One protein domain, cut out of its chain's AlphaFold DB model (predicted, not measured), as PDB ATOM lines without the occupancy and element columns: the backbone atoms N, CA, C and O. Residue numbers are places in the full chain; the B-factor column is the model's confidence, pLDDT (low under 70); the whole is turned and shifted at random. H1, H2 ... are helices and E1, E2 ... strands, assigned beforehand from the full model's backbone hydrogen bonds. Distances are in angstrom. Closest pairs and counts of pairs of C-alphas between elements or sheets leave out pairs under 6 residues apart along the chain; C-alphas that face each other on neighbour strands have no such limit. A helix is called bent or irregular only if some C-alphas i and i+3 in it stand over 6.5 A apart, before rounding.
ATOM      1  N   GLU A  36     227.142 271.060 151.753       94.38
ATOM      2  CA  GLU A  36     226.534 270.554 152.980       94.38
ATOM      3  C   GLU A  36     225.154 271.170 153.233       94.38
ATOM      4  O   GLU A  36     224.232 270.477 153.657       94.38
ATOM      5  N   ARG A  37     224.975 272.460 152.926       94.06
ATOM      6  CA  ARG A  37     223.677 273.128 153.078       94.06
ATOM      7  C   ARG A  37     222.654 272.635 152.052       94.06
ATOM      8  O   ARG A  37     221.484 272.507 152.400       94.06
ATOM      9  N   ARG A  38     223.084 272.331 150.821       95.50
ATOM     10  CA  ARG A  38     222.224 271.709 149.794       95.50
ATOM     11  C   ARG A  38     221.766 270.323 150.221       95.50
ATOM     12  O   ARG A  38     220.570 270.060 150.220       95.50
ATOM     13  N   GLU A  39     222.697 269.487 150.673       96.25
ATOM     14  CA  GLU A  39     222.385 268.143 151.170       96.25
ATOM     15  C   GLU A  39     221.435 268.192 152.378       96.25
ATOM     16  O   GLU A  39     220.475 267.424 152.441       96.25
ATOM     17  N   ALA A  40     221.641 269.138 153.302       96.06
ATOM     18  CA  ALA A  40     220.730 269.357 154.423       96.06
ATOM     19  C   ALA A  40     219.331 269.788 153.951       96.06
ATOM     20  O   ALA A  40     218.340 269.204 154.387       96.06
ATOM     21  N   LYS A  41     219.234 270.758 153.027       96.81
ATOM     22  CA  LYS A  41     217.965 271.184 152.411       96.81
ATOM     23  C   LYS A  41     217.230 269.994 151.789       96.81
ATOM     24  O   LYS A  41     216.057 269.786 152.092       96.81
ATOM     25  N   ASP A  42     217.905 269.215 150.949       97.81
ATOM     26  CA  ASP A  42     217.302 268.082 150.239       97.81
ATOM     27  C   ASP A  42     216.801 267.011 151.215       97.81
ATOM     28  O   ASP A  42     215.664 266.547 151.107       97.81
ATOM     29  N   SER A  43     217.603 266.687 152.234       97.62
ATOM     30  CA  SER A  43     217.211 265.750 153.291       97.62
ATOM     31  C   SER A  43     215.989 266.239 154.079       97.62
ATOM     32  O   SER A  43     215.090 265.452 154.382       97.62
ATOM     33  N   MET A  44     215.906 267.539 154.377       97.62
ATOM     34  CA  MET A  44     214.748 268.131 155.050       97.62
ATOM     35  C   MET A  44     213.478 268.070 154.201       97.62
ATOM     36  O   MET A  44     212.425 267.697 154.718       97.62
ATOM     37  N   ILE A  45     213.567 268.423 152.914       98.06
ATOM     38  CA  ILE A  45     212.442 268.359 151.968       98.06
ATOM     39  C   ILE A  45     211.916 266.926 151.879       98.06
ATOM     40  O   ILE A  45     210.703 266.703 151.971       98.06
ATOM     41  N   GLN A  46     212.822 265.956 151.747       98.00
ATOM     42  CA  GLN A  46     212.467 264.542 151.716       98.00
ATOM     43  C   GLN A  46     211.747 264.130 153.005       98.00
ATOM     44  O   GLN A  46     210.650 263.581 152.939       98.00
ATOM     45  N   ALA A  47     212.300 264.461 154.174       97.69
ATOM     46  CA  ALA A  47     211.718 264.081 155.459       97.69
ATOM     47  C   ALA A  47     210.329 264.707 155.705       97.69
ATOM     48  O   ALA A  47     209.444 264.041 156.240       97.69
ATOM     49  N   VAL A  48     210.115 265.964 155.297       97.31
ATOM     50  CA  VAL A  48     208.786 266.606 155.342       97.31
ATOM     51  C   VAL A  48     207.809 265.889 154.409       97.31
ATOM     52  O   VAL A  48     206.663 265.638 154.778       97.31
ATOM     53  N   SER A  49     208.253 265.532 153.204       96.88
ATOM     54  CA  SER A  49     207.415 264.835 152.224       96.88
ATOM     55  C   SER A  49     207.007 263.440 152.707       96.88
ATOM     56  O   SER A  49     205.849 263.054 152.557       96.88
ATOM     57  N   GLU A  50     207.931 262.705 153.327       96.50
ATOM     58  CA  GLU A  50     207.675 261.388 153.918       96.50
ATOM     59  C   GLU A  50     206.679 261.466 155.083       96.50
ATOM     60  O   GLU A  50     205.731 260.681 155.126       96.50
ATOM     61  N   ASP A  51     206.829 262.437 155.989       93.81
ATOM     62  CA  ASP A  51     205.878 262.638 157.090       93.81
ATOM     63  C   ASP A  51     204.456 262.907 156.578       93.81
ATOM     64  O   ASP A  51     203.487 262.333 157.083       93.81
ATOM     65  N   LEU A  52     204.322 263.754 155.556       94.19
ATOM     66  CA  LEU A  52     203.025 264.088 154.968       94.19
ATOM     67  C   LEU A  52     202.410 262.924 154.189       94.19
ATOM     68  O   LEU A  52     201.187 262.759 154.204       94.19
ATOM     69  N   ALA A  53     203.232 262.091 153.546       93.75
ATOM     70  CA  ALA A  53     202.764 260.884 152.870       93.75
ATOM     71  C   ALA A  53     202.153 259.869 153.852       93.75
ATOM     72  O   ALA A  53     201.238 259.134 153.480       93.75
ATOM     73  N   LEU A  54     202.622 259.844 155.104       90.69
ATOM     74  CA  LEU A  54     202.052 258.999 156.154       90.69
ATOM     75  C   LEU A  54     200.715 259.542 156.671       90.69
ATOM     76  O   LEU A  54     199.825 258.752 156.993       90.69
ATOM     77  N   GLN A  55     200.564 260.867 156.774       87.38
ATOM     78  CA  GLN A  55     199.352 261.474 157.318       87.38
ATOM     79  C   GLN A  55     199.119 262.918 156.841       87.38
ATOM     80  O   GLN A  55     199.852 263.834 157.212       87.38
ATOM     81  N   THR A  56     198.031 263.139 156.092       86.94
ATOM     82  CA  THR A  56     197.574 264.473 155.658       86.94
ATOM     83  C   THR A  56     196.046 264.607 155.834       86.94
ATOM     84  O   THR A  56     195.312 263.849 155.198       86.94
ATOM     85  N   PRO A  57     195.534 265.552 156.657       85.25
ATOM     86  CA  PRO A  57     196.288 266.490 157.491       85.25
ATOM     87  C   PRO A  57     197.004 265.767 158.646       85.25
ATOM     88  O   PRO A  57     196.520 264.726 159.094       85.25
ATOM     89  N   PRO A  58     198.128 266.301 159.151       89.25
ATOM     90  CA  PRO A  58     198.856 265.676 160.251       89.25
ATOM     91  C   PRO A  58     198.007 265.563 161.527       89.25
ATOM     92  O   PRO A  58     197.154 266.414 161.794       89.25
ATOM     93  N   ALA A  59     198.267 264.542 162.353       87.31
ATOM     94  CA  ALA A  59     197.621 264.424 163.659       87.31
ATOM     95  C   ALA A  59     197.984 265.612 164.557       87.31
ATOM     96  O   ALA A  59     199.163 265.899 164.782       87.31
ATOM     97  N   ARG A  60     196.966 266.261 165.132       85.62
ATOM     98  CA  ARG A  60     197.187 267.200 166.235       85.62
ATOM     99  C   ARG A  60     197.735 266.456 167.458       85.62
ATOM    100  O   ARG A  60     197.316 265.321 167.700       85.62
ATOM    101  N   PRO A  61     198.632 267.082 168.241       83.69
ATOM    102  CA  PRO A  61     199.024 266.557 169.540       83.69
ATOM    103  C   PRO A  61     197.788 266.318 170.410       83.69
ATOM    104  O   PRO A  61     196.815 267.073 170.355       83.69
ATOM    105  N   THR A  62     197.813 265.264 171.218       78.56
ATOM    106  CA  THR A  62     196.782 265.036 172.229       78.56
ATOM    107  C   THR A  62     196.994 266.014 173.393       78.56
ATOM    108  O   THR A  62     198.092 266.114 173.931       78.56
ATOM    109  N   GLY A  63     195.950 266.753 173.785       78.88
ATOM    110  CA  GLY A  63     196.006 267.751 174.866       78.88
ATOM    111  C   GLY A  63     196.085 269.201 174.372       78.88
ATOM    112  O   GLY A  63     195.601 269.515 173.290       78.88
ATOM    113  N   GLU A  64     196.675 270.088 175.180       75.50
ATOM    114  CA  GLU A  64     196.810 271.532 174.891       75.50
ATOM    115  C   GLU A  64     198.030 271.869 174.003       75.50
ATOM    116  O   GLU A  64     198.341 273.036 173.768       75.50
ATOM    117  N   GLY A  65     198.742 270.854 173.504       87.69
ATOM    118  CA  GLY A  65     199.908 271.036 172.645       87.69
ATOM    119  C   GLY A  65     199.529 271.532 171.248       87.69
ATOM    120  O   GLY A  65     198.690 270.943 170.570       87.69
ATOM    121  N   TRP A  66     200.190 272.593 170.789       93.94
ATOM    122  CA  TRP A  66     199.993 273.179 169.458       93.94
ATOM    123  C   TRP A  66     201.144 272.886 168.491       93.94
ATOM    124  O   TRP A  66     201.083 273.258 167.323       93.94
ATOM    125  N   MET A  67     202.186 272.195 168.941       93.62
ATOM    126  CA  MET A  67     203.275 271.738 168.089       93.62
ATOM    127  C   MET A  67     203.835 270.405 168.583       93.62
ATOM    128  O   MET A  67     203.617 270.002 169.725       93.62
ATOM    129  N   ASN A  68     204.550 269.724 167.702       92.25
ATOM    130  CA  ASN A  68     205.428 268.604 168.012       92.25
ATOM    131  C   ASN A  68     206.705 268.729 167.161       92.25
ATOM    132  O   ASN A  68     206.856 269.686 166.406       92.25
ATOM    133  N   GLU A  69     207.600 267.745 167.242       91.75
ATOM    134  CA  GLU A  69     208.892 267.745 166.532       91.75
ATOM    135  C   GLU A  69     208.796 267.884 165.000       91.75
ATOM    136  O   GLU A  69     209.799 268.151 164.340       91.75
ATOM    137  N   LYS A  70     207.613 267.656 164.420       94.50
ATOM    138  CA  LYS A  70     207.386 267.578 162.972       94.50
ATOM    139  C   LYS A  70     206.355 268.572 162.460       94.50
ATOM    140  O   LYS A  70     206.321 268.824 161.256       94.50
ATOM    141  N   VAL A  71     205.472 269.075 163.321       95.75
ATOM    142  CA  VAL A  71     204.302 269.857 162.914       95.75
ATOM    143  C   VAL A  71     204.032 270.991 163.887       95.75
ATOM    144  O   VAL A  71     204.011 270.791 165.099       95.75
ATOM    145  N   ILE A  72     203.746 272.164 163.335       96.44
ATOM    146  CA  ILE A  72     203.248 273.342 164.045       96.44
ATOM    147  C   ILE A  72     201.791 273.557 163.635       96.44
ATOM    148  O   ILE A  72     201.483 273.554 162.445       96.44
ATOM    149  N   PHE A  73     200.899 273.757 164.601       96.75
ATOM    150  CA  PHE A  73     199.487 274.066 164.378       96.75
ATOM    151  C   PHE A  73     199.178 275.500 164.797       96.75
ATOM    152  O   PHE A  73     199.415 275.894 165.939       96.75
ATOM    153  N   CYS A  74     198.568 276.258 163.898       96.94
ATOM    154  CA  CYS A  74     198.091 277.607 164.156       96.94
ATOM    155  C   CYS A  74     196.689 277.604 164.793       96.94
ATOM    156  O   CYS A  74     195.941 276.615 164.728       96.94
ATOM    157  N   GLY A  75     196.331 278.730 165.413       96.06
ATOM    158  CA  GLY A  75     195.031 278.943 166.054       96.06
ATOM    159  C   GLY A  75     193.850 278.863 165.082       96.06
ATOM    160  O   GLY A  75     192.803 278.325 165.435       96.06
ATOM    161  N   ASP A  76     194.033 279.317 163.842       96.31
ATOM    162  CA  ASP A  76     193.034 279.282 162.761       96.31
ATOM    163  C   ASP A  76     192.823 277.896 162.122       96.31
ATOM    164  O   ASP A  76     191.979 277.739 161.240       96.31
ATOM    165  N   GLY A  77     193.570 276.878 162.557       94.88
ATOM    166  CA  GLY A  77     193.507 275.530 161.995       94.88
ATOM    167  C   GLY A  77     194.544 275.237 160.912       94.88
ATOM    168  O   GLY A  77     194.716 274.063 160.573       94.88
ATOM    169  N   SER A  78     195.262 276.248 160.414       97.69
ATOM    170  CA  SER A  78     196.393 276.035 159.510       97.69
ATOM    171  C   SER A  78     197.540 275.308 160.216       97.69
ATOM    172  O   SER A  78     197.617 275.252 161.448       97.69
ATOM    173  N   TRP A  79     198.406 274.664 159.438       97.38
ATOM    174  CA  TRP A  79     199.518 273.880 159.972       97.38
ATOM    175  C   TRP A  79     200.737 273.927 159.056       97.38
ATOM    176  O   TRP A  79     200.626 274.214 157.863       97.38
ATOM    177  N   LEU A  80     201.900 273.624 159.628       97.88
ATOM    178  CA  LEU A  80     203.196 273.572 158.958       97.88
ATOM    179  C   LEU A  80     203.895 272.262 159.331       97.88
ATOM    180  O   LEU A  80     204.200 272.060 160.504       97.88
ATOM    181  N   SER A  81     204.159 271.372 158.369       97.69
ATOM    182  CA  SER A  81     205.059 270.229 158.588       97.69
ATOM    183  C   SER A  81     206.482 270.654 158.258       97.69
ATOM    184  O   SER A  81     206.700 271.234 157.192       97.69
ATOM    185  N   TYR A  82     207.438 270.449 159.164       97.56
ATOM    186  CA  TYR A  82     208.732 271.120 159.077       97.56
ATOM    187  C   TYR A  82     209.934 270.254 159.461       97.56
ATOM    188  O   TYR A  82     209.831 269.218 160.125       97.56
ATOM    189  N   ARG A  83     211.106 270.742 159.053       97.31
ATOM    190  CA  ARG A  83     212.414 270.401 159.612       97.31
ATOM    191  C   ARG A  83     213.217 271.676 159.813       97.31
ATOM    192  O   ARG A  83     213.089 272.632 159.052       97.31
ATOM    193  N   SER A  84     214.053 271.675 160.842       95.69
ATOM    194  CA  SER A  84     214.935 272.794 161.157       95.69
ATOM    195  C   SER A  84     216.309 272.297 161.569       95.69
ATOM    196  O   SER A  84     216.409 271.361 162.364       95.69
ATOM    197  N   GLN A  85     217.348 272.973 161.102       94.94
ATOM    198  CA  GLN A  85     218.719 272.774 161.546       94.94
ATOM    199  C   GLN A  85     219.347 274.133 161.800       94.94
ATOM    200  O   GLN A  85     219.253 275.045 160.979       94.94
ATOM    201  N   CYS A  86     219.972 274.265 162.960       93.00
ATOM    202  CA  CYS A  86     220.681 275.475 163.339       93.00
ATOM    203  C   CYS A  86     222.191 275.240 163.362       93.00
ATOM    204  O   CYS A  86     222.663 274.121 163.583       93.00
ATOM    205  N   HIS A  87     222.951 276.326 163.242       91.19
ATOM    206  CA  HIS A  87     224.420 276.277 163.251       91.19
ATOM    207  C   HIS A  87     225.001 275.655 164.537       91.19
ATOM    208  O   HIS A  87     226.108 275.124 164.545       91.19
ATOM    209  N   LYS A  88     224.246 275.693 165.645       89.81
ATOM    210  CA  LYS A  88     224.638 275.062 166.917       89.81
ATOM    211  C   LYS A  88     224.576 273.528 166.874       89.81
ATOM    212  O   LYS A  88     225.257 272.894 167.671       89.81
ATOM    213  N   GLN A  89     223.760 272.942 165.992       91.75
ATOM    214  CA  GLN A  89     223.676 271.487 165.793       91.75
ATOM    215  C   GLN A  89     224.743 271.004 164.814       91.75
ATOM    216  O   GLN A  89     225.376 269.981 165.055       91.75
ATOM    217  N   ASP A  90     224.953 271.756 163.734       91.19
ATOM    218  CA  ASP A  90     225.992 271.485 162.749       91.19
ATOM    219  C   ASP A  90     226.625 272.806 162.288       91.19
ATOM    220  O   ASP A  90     225.983 273.574 161.564       91.19
ATOM    221  N   PRO A  91     227.896 273.072 162.643       89.88
ATOM    222  CA  PRO A  91     228.588 274.289 162.233       89.88
ATOM    223  C   PRO A  91     228.702 274.480 160.712       89.88
ATOM    224  O   PRO A  91     228.996 275.586 160.259       89.88
ATOM    225  N   LYS A  92     228.496 273.437 159.901       90.69
ATOM    226  CA  LYS A  92     228.558 273.522 158.432       90.69
ATOM    227  C   LYS A  92     227.259 274.016 157.803       90.69
ATOM    228  O   LYS A  92     227.263 274.450 156.652       90.69
ATOM    229  N   VAL A  93     226.156 273.957 158.547       90.44
ATOM    230  CA  VAL A  93     224.826 274.335 158.075       90.44
ATOM    231  C   VAL A  93     224.369 275.542 158.877       90.44
ATOM    232  O   VAL A  93     223.981 275.440 160.039       90.44
ATOM    233  N   HIS A  94     224.431 276.720 158.255       90.06
ATOM    234  CA  HIS A  94     223.790 277.907 158.817       90.06
ATOM    235  C   HIS A  94     222.289 277.670 159.009       90.06
ATOM    236  O   HIS A  94     221.714 276.787 158.377       90.06
ATOM    237  N   ASP A  95     221.652 278.470 159.858       93.25
ATOM    238  CA  ASP A  95     220.239 278.307 160.195       93.25
ATOM    239  C   ASP A  95     219.361 278.112 158.939       93.25
ATOM    240  O   ASP A  95     219.443 278.859 157.950       93.25
ATOM    241  N   LEU A  96     218.605 277.014 158.945       95.75
ATOM    242  CA  LEU A  96     217.737 276.591 157.859       95.75
ATOM    243  C   LEU A  96     216.496 275.916 158.435       95.75
ATOM    244  O   LEU A  96     216.576 274.972 159.222       95.75
ATOM    245  N   PHE A  97     215.346 276.402 158.005       96.94
ATOM    246  CA  PHE A  97     214.031 275.871 158.306       96.94
ATOM    247  C   PHE A  97     213.318 275.627 156.983       96.94
ATOM    248  O   PHE A  97     213.249 276.535 156.155       96.94
ATOM    249  N   ILE A  98     212.793 274.423 156.786       98.06
ATOM    250  CA  ILE A  98     212.037 274.024 155.597       98.06
ATOM    251  C   ILE A  98     210.682 273.512 156.050       98.06
ATOM    252  O   ILE A  98     210.600 272.706 156.980       98.06
ATOM    253  N   THR A  99     209.618 273.941 155.380       98.12
ATOM    254  CA  THR A  99     208.269 273.487 155.693       98.12
ATOM    255  C   THR A  99     207.365 273.397 154.475       98.12
ATOM    256  O   THR A  99     207.499 274.163 153.520       98.12
ATOM    257  N   LYS A 100     206.397 272.484 154.548       98.25
ATOM    258  CA  LYS A 100     205.210 272.475 153.703       98.25
ATOM    259  C   LYS A 100     203.987 272.779 154.558       98.25
ATOM    260  O   LYS A 100     203.774 272.130 155.585       98.25
ATOM    261  N   ALA A 101     203.210 273.777 154.150       98.00
ATOM    262  CA  ALA A 101     202.067 274.253 154.917       98.00
ATOM    263  C   ALA A 101     200.732 273.714 154.384       98.00
ATOM    264  O   ALA A 101     200.642 273.140 153.296       98.00
ATOM    265  N   SER A 102     199.673 273.927 155.163       97.69
ATOM    266  CA  SER A 102     198.306 273.497 154.855       97.69
ATOM    267  C   SER A 102     197.696 274.145 153.608       97.69
ATOM    268  O   SER A 102     196.693 273.651 153.102       97.69
ATOM    269  N   ASP A 103     198.278 275.236 153.107       97.38
ATOM    270  CA  ASP A 103     197.919 275.868 151.829       97.38
ATOM    271  C   ASP A 103     198.534 275.156 150.604       97.38
ATOM    272  O   ASP A 103     198.314 275.564 149.464       97.38
ATOM    273  N   GLY A 104     199.305 274.087 150.831       97.00
ATOM    274  CA  GLY A 104     199.965 273.284 149.806       97.00
ATOM    275  C   GLY A 104     201.322 273.824 149.350       97.00
ATOM    276  O   GLY A 104     201.988 273.159 148.547       97.00
ATOM    277  N   LYS A 105     201.757 274.980 149.860       98.12
ATOM    278  CA  LYS A 105     202.989 275.653 149.439       98.12
ATOM    279  C   LYS A 105     204.190 275.243 150.281       98.12
ATOM    280  O   LYS A 105     204.074 274.858 151.448       98.12
ATOM    281  N   TRP A 106     205.358 275.337 149.656       98.44
ATOM    282  CA  TRP A 106     206.644 275.168 150.314       98.44
ATOM    283  C   TRP A 106     207.180 276.518 150.768       98.44
ATOM    284  O   TRP A 106     207.164 277.496 150.019       98.44
ATOM    285  N   TYR A 107     207.704 276.546 151.986       98.19
ATOM    286  CA  TYR A 107     208.340 277.716 152.559       98.19
ATOM    287  C   TYR A 107     209.678 277.354 153.182       98.19
ATOM    288  O   TYR A 107     209.876 276.246 153.687       98.19
ATOM    289  N   TYR A 108     210.580 278.322 153.192       97.75
ATOM    290  CA  TYR A 108     211.823 278.233 153.931       97.75
ATOM    291  C   TYR A 108     212.065 279.499 154.741       97.75
ATOM    292  O   TYR A 108     211.535 280.568 154.438       97.75
ATOM    293  N   SER A 109     212.872 279.377 155.783       96.00
ATOM    294  CA  SER A 109     213.390 280.507 156.538       96.00
ATOM    295  C   SER A 109     214.829 280.228 156.930       96.00
ATOM    296  O   SER A 109     215.238 279.082 157.125       96.00
ATOM    297  N   THR A 110     215.606 281.292 157.055       94.25
ATOM    298  CA  THR A 110     216.942 281.222 157.639       94.25
ATOM    299  C   THR A 110     216.945 281.606 159.102       94.25
ATOM    300  O   THR A 110     218.009 281.533 159.690       94.25
ATOM    301  N   TYR A 111     215.804 282.005 159.686       92.62
ATOM    302  CA  TYR A 111     215.659 282.422 161.085       92.62
ATOM    303  C   TYR A 111     216.274 281.412 162.070       92.62
ATOM    304  O   TYR A 111     216.184 280.199 161.880       92.62
ATOM    305  N   HIS A 112     216.888 281.903 163.154       92.69
ATOM    306  CA  HIS A 112     217.473 281.035 164.176       92.69
ATOM    307  C   HIS A 112     216.385 280.455 165.086       92.69
ATOM    308  O   HIS A 112     215.985 281.072 166.073       92.69
ATOM    309  N   PHE A 113     215.936 279.237 164.785       91.19
ATOM    310  CA  PHE A 113     214.931 278.536 165.593       91.19
ATOM    311  C   PHE A 113     215.485 277.887 166.876       91.19
ATOM    312  O   PHE A 113     214.713 277.350 167.667       91.19
ATOM    313  N   CYS A 114     216.798 277.965 167.128       88.50
ATOM    314  CA  CYS A 114     217.498 277.156 168.135       88.50
ATOM    315  C   CYS A 114     217.347 275.636 167.901       88.50
ATOM    316  O   CYS A 114     216.688 275.167 166.972       88.50
ATOM    317  N   ILE A 115     218.018 274.846 168.743       87.56
ATOM    318  CA  ILE A 115     217.900 273.384 168.753       87.56
ATOM    319  C   ILE A 115     216.449 273.016 169.074       87.56
ATOM    320  O   ILE A 115     215.889 273.565 170.017       87.56
ATOM    321  N   GLY A 116     215.847 272.113 168.296       82.88
ATOM    322  CA  GLY A 116     214.483 271.630 168.546       82.88
ATOM    323  C   GLY A 116     213.386 272.684 168.365       82.88
ATOM    324  O   GLY A 116     212.295 272.506 168.886       82.88
ATOM    325  N   ALA A 117     213.667 273.783 167.661       88.19
ATOM    326  CA  ALA A 117     212.736 274.896 167.496       88.19
ATOM    327  C   ALA A 117     212.285 275.564 168.816       88.19
ATOM    328  O   ALA A 117     211.204 276.145 168.871       88.19
ATOM    329  N   LEU A 118     213.125 275.542 169.862       88.62
ATOM    330  CA  LEU A 118     212.821 276.077 171.204       88.62
ATOM    331  C   LEU A 118     212.303 277.524 171.227       88.62
ATOM    332  O   LEU A 118     211.591 277.902 172.153       88.62
ATOM    333  N   VAL A 119     212.650 278.349 170.232       90.31
ATOM    334  CA  VAL A 119     212.121 279.722 170.147       90.31
ATOM    335  C   VAL A 119     210.590 279.739 170.071       90.31
ATOM    336  O   VAL A 119     209.959 280.639 170.619       90.31
ATOM    337  N   LEU A 120     209.998 278.716 169.448       92.62
ATOM    338  CA  LEU A 120     208.558 278.585 169.266       92.62
ATOM    339  C   LEU A 120     207.833 278.393 170.599       92.62
ATOM    340  O   LEU A 120     206.790 279.002 170.814       92.62
ATOM    341  N   GLU A 121     208.404 277.617 171.524       88.31
ATOM    342  CA  GLU A 121     207.802 277.386 172.843       88.31
ATOM    343  C   GLU A 121     207.664 278.683 173.647       88.31
ATOM    344  O   GLU A 121     206.641 278.905 174.293       88.31
ATOM    345  N   GLY A 122     208.673 279.559 173.580       88.50
ATOM    346  CA  GLY A 122     208.642 280.860 174.254       88.50
ATOM    347  C   GLY A 122     207.719 281.877 173.580       88.50
ATOM    348  O   GLY A 122     207.176 282.753 174.248       88.50
ATOM    349  N   ASP A 123     207.541 281.755 172.267       92.00
ATOM    350  CA  ASP A 123     206.736 282.663 171.453       92.00
ATOM    351  C   ASP A 123     205.233 282.344 171.470       92.00
ATOM    352  O   ASP A 123     204.421 283.233 171.202       92.00
ATOM    353  N   GLY A 124     204.870 281.104 171.801       93.31
ATOM    354  CA  GLY A 124     203.489 280.637 171.858       93.31
ATOM    355  C   GLY A 124     202.888 280.302 170.491       93.31
ATOM    356  O   GLY A 124     203.518 280.442 169.441       93.31
ATOM    357  N   GLN A 125     201.641 279.823 170.522       95.81
ATOM    358  CA  GLN A 125     200.940 279.376 169.324       95.81
ATOM    359  C   GLN A 125     200.679 280.553 168.365       95.81
ATOM    360  O   GLN A 125     200.023 281.514 168.772       95.81
ATOM    361  N   PRO A 126     201.104 280.477 167.089       96.62
ATOM    362  CA  PRO A 126     200.743 281.482 166.094       96.62
ATOM    363  C   PRO A 126     199.234 281.451 165.824       96.62
ATOM    364  O   PRO A 126     198.638 280.378 165.701       96.62
ATOM    365  N   GLY A 127     198.601 282.611 165.665       97.44
ATOM    366  CA  GLY A 127     197.182 282.703 165.334       97.44
ATOM    367  C   GLY A 127     196.865 282.197 163.926       97.44
ATOM    368  O   GLY A 127     195.817 281.589 163.725       97.44
ATOM    369  N   SER A 128     197.779 282.388 162.970       98.12
ATOM    370  CA  SER A 128     197.614 281.977 161.567       98.12
ATOM    371  C   SER A 128     198.939 281.667 160.868       98.12
ATOM    372  O   SER A 128     200.017 282.044 161.343       98.12
ATOM    373  N   LEU A 129     198.857 281.031 159.697       98.06
ATOM    374  CA  LEU A 129     200.008 280.828 158.813       98.06
ATOM    375  C   LEU A 129     200.651 282.159 158.390       98.06
ATOM    376  O   LEU A 129     201.875 282.261 158.360       98.06
ATOM    377  N   ASP A 130     199.856 283.187 158.087       97.94
ATOM    378  CA  ASP A 130     200.380 284.496 157.675       97.94
ATOM    379  C   ASP A 130     201.123 285.204 158.813       97.94
ATOM    380  O   ASP A 130     202.184 285.793 158.589       97.94
ATOM    381  N   GLU A 131     200.623 285.089 160.045       97.69
ATOM    382  CA  GLU A 131     201.332 285.579 161.227       97.69
ATOM    383  C   GLU A 131     202.684 284.875 161.389       97.69
ATOM    384  O   GLU A 131     203.713 285.538 161.542       97.69
ATOM    385  N   PHE A 132     202.704 283.541 161.290       97.25
ATOM    386  CA  PHE A 132     203.937 282.759 161.387       97.25
ATOM    387  C   PHE A 132     204.938 283.150 160.290       97.25
ATOM    388  O   PHE A 132     206.120 283.377 160.567       97.25
ATOM    389  N   ARG A 133     204.457 283.295 159.049       96.88
ATOM    390  CA  ARG A 133     205.272 283.702 157.899       96.88
ATOM    391  C   ARG A 133     205.894 285.079 158.097       96.88
ATOM    392  O   ARG A 133     207.084 285.242 157.834       96.88
ATOM    393  N   GLY A 134     205.118 286.047 158.581       95.25
ATOM    394  CA  GLY A 134     205.608 287.393 158.866       95.25
ATOM    395  C   GLY A 134     206.617 287.422 160.016       95.25
ATOM    396  O   GLY A 134     207.667 288.054 159.896       95.25
ATOM    397  N   LYS A 135     206.332 286.708 161.112       94.81
ATOM    398  CA  LYS A 135     207.174 286.691 162.318       94.81
ATOM    399  C   LYS A 135     208.547 286.071 162.065       94.81
ATOM    400  O   LYS A 135     209.551 286.638 162.494       94.81
ATOM    401  N   TYR A 136     208.596 284.953 161.341       95.19
ATOM    402  CA  TYR A 136     209.832 284.204 161.093       95.19
ATOM    403  C   TYR A 136     210.382 284.358 159.672       95.19
ATOM    404  O   TYR A 136     211.239 283.578 159.264       95.19
ATOM    405  N   ALA A 137     209.920 285.369 158.928       95.31
ATOM    406  CA  ALA A 137     210.390 285.702 157.582       95.31
ATOM    407  C   ALA A 137     210.400 284.493 156.626       95.31
ATOM    408  O   ALA A 137     211.417 284.179 156.016       95.31
ATOM    409  N   LEU A 138     209.278 283.782 156.510       96.50
ATOM    410  CA  LEU A 138     209.180 282.661 155.573       96.50
ATOM    411  C   LEU A 138     209.098 283.178 154.133       96.50
ATOM    412  O   LEU A 138     208.242 284.003 153.807       96.50
ATOM    413  N   ALA A 139     209.934 282.624 153.263       96.69
ATOM    414  CA  ALA A 139     209.896 282.836 151.824       96.69
ATOM    415  C   ALA A 139     209.347 281.589 151.116       96.69
ATOM    416  O   ALA A 139     209.674 280.461 151.481       96.69
ATOM    417  N   GLU A 140     208.482 281.795 150.121       97.06
ATOM    418  CA  GLU A 140     207.919 280.719 149.293       97.06
ATOM    419  C   GLU A 140     208.971 280.203 148.299       97.06
ATOM    420  O   GLU A 140     209.777 280.980 147.781       97.06
ATOM    421  N   PHE A 141     208.959 278.899 148.025       97.00
ATOM    422  CA  PHE A 141     209.759 278.285 146.964       97.00
ATOM    423  C   PHE A 141     209.024 277.084 146.346       97.00
ATOM    424  O   PHE A 141     207.922 276.733 146.758       97.00
ATOM    425  N   ASP A 142     209.614 276.463 145.328       95.69
ATOM    426  CA  ASP A 142     209.014 275.368 144.548       95.69
ATOM    427  C   ASP A 142     209.140 273.974 145.193       95.69
ATOM    428  O   ASP A 142     208.527 273.020 144.718       95.69
ATOM    429  N   GLY A 143     209.889 273.846 146.291       93.12
ATOM    430  CA  GLY A 143     210.161 272.561 146.937       93.12
ATOM    431  C   GLY A 143     211.393 271.831 146.406       93.12
ATOM    432  O   GLY A 143     211.665 270.735 146.881       93.12
ATOM    433  N   GLU A 144     212.150 272.405 145.467       92.44
ATOM    434  CA  GLU A 144     213.320 271.746 144.863       92.44
ATOM    435  C   GLU A 144     214.511 272.700 144.692       92.44
ATOM    436  O   GLU A 144     215.658 272.325 144.941       92.44
ATOM    437  N   SER A 145     214.252 273.955 144.330       90.44
ATOM    438  CA  SER A 145     215.270 274.945 143.991       90.44
ATOM    439  C   SER A 145     216.202 275.321 145.143       90.44
ATOM    440  O   SER A 145     215.841 275.364 146.323       90.44
ATOM    441  N   ASP A 146     217.414 275.718 144.757       91.19
ATOM    442  CA  ASP A 146     218.411 276.322 145.644       91.19
ATOM    443  C   ASP A 146     218.013 277.733 146.121       91.19
ATOM    444  O   ASP A 146     218.707 278.322 146.947       91.19
ATOM    445  N   ALA A 147     216.867 278.267 145.674       87.69
ATOM    446  CA  ALA A 147     216.314 279.507 146.215       87.69
ATOM    447  C   ALA A 147     216.115 279.410 147.736       87.69
ATOM    448  O   ALA A 147     216.334 280.395 148.437       87.69
ATOM    449  N   ALA A 148     215.804 278.212 148.250       89.94
ATOM    450  CA  ALA A 148     215.631 277.940 149.677       89.94
ATOM    451  C   ALA A 148     216.920 277.990 150.516       89.94
ATOM    452  O   ALA A 148     216.911 277.685 151.710       89.94
ATOM    453  N   LEU A 149     218.048 278.362 149.916       91.25
ATOM    454  CA  LEU A 149     219.311 278.492 150.624       91.25
ATOM    455  C   LEU A 149     219.632 279.932 151.034       91.25
ATOM    456  O   LEU A 149     220.422 280.127 151.965       91.25
ATOM    457  N   GLY A 150     219.019 280.909 150.357       89.88
ATOM    458  CA  GLY A 150     219.284 282.334 150.522       89.88
ATOM    459  C   GLY A 150     218.843 282.893 151.872       89.88
ATOM    460  O   GLY A 150     218.088 282.282 152.618       89.88
TER     461      GLY A 150
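Overview. This is residues 36 to 150 of the 157 residues of an uncharacterized protein of Luteolibacter luteus (UniProt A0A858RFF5). One twisted five-stranded sheet has the long helix H1 running along one of its faces, while three short helices, H2, H3 and H4, only graze it, H2 and H3 apart from H1. The strands follow the order E1 E2 E3 E4 E5 across the sheet, all antiparallel, and a long stretch with no named element, residues 55 to 70, joins H1 to E1. The printed part has 115 residues, with four named helices and five named strands in the order H1 E1 E2 E3 E4 H2 H3 E5 H4, a mixed class of helices and strands. It is compact, with a radius of gyration of the C-alphas of 13.1 A, and rounded, spanning 37 by 29 by 23 A.

Along the chain. Find C-alpha 36 at (226.534, 270.554, 152.980); from there H1 runs through residues 36 to 54, 27.3 A long, to C-alpha 54 at (202.052, 258.999, 156.154). Next come E1, residues 71 to 73; E2, residues 79 to 85, 19.3 A; E3, residues 96 to 101, 16.1 A; and E4, residues 106 to 109. Then read H2, residues 115 to 123, which is irregular, with C-alphas 116 and 119 8.6 A apart; H3, residues 129 to 135; E5, residues 139 to 141; and H4, residues 146 to 149, ending with C-alpha 149 at (219.311, 278.492, 150.624).

Arrangement. Look first at H1, which with the sheet makes two layers, a helix on one face of a sheet. It lies over E2 and E3 at a height over the sheet of 8.7 A, along the strands, at 26 degrees to E3 on the local plane; its closest C-alphas to E2 are those of Met 44 and Arg 83, 5.6 A. E1 E2 E3 E4 form a meander, each strand the antiparallel neighbour of the one before, in three hairpins. Find N 72 and O 80 at 2.9 A between E1 and E2, N 83 and O 98 at 2.9 A between E2 and E3, N 107 and O 99 at 2.8 A between E3 and E4, and N 139 and O 108 at 2.9 A between E4 and edge strand E5. The sheet is only just strongly twisted, its C-alphas up to 4.2 A off the best plane. H2 grazes it with residues 115 to 120, the closest C-alphas to E2 being Ala 117 and Ser 84, 7.0 A; H3 grazes it with residues 129 to 133, those of Leu 129 and Trp 79 of E2 being 7.1 A apart. H4 grazes it with residues 147 to 149, and H1 touches H4 with residues 37 to 41 alone, closest at the C-alphas of Arg 38 and Asp 146, 7.3 A. Every O i to N i+4 pair is within hydrogen-bond range in H1 and H3; H2 has 1 of 5, beside 5 of 6 O i to N i+3 pairs, and H4 is too short for such a pair.

Size, cuts and confidence. The two C-alphas farthest apart, those of Gly 63 and Asp 146, are 37.8 A apart. The printed part has no cut, and the link from H1 to E1 is long. The mean pLDDT of the printed part is 93.5, and no printed residue is under 70.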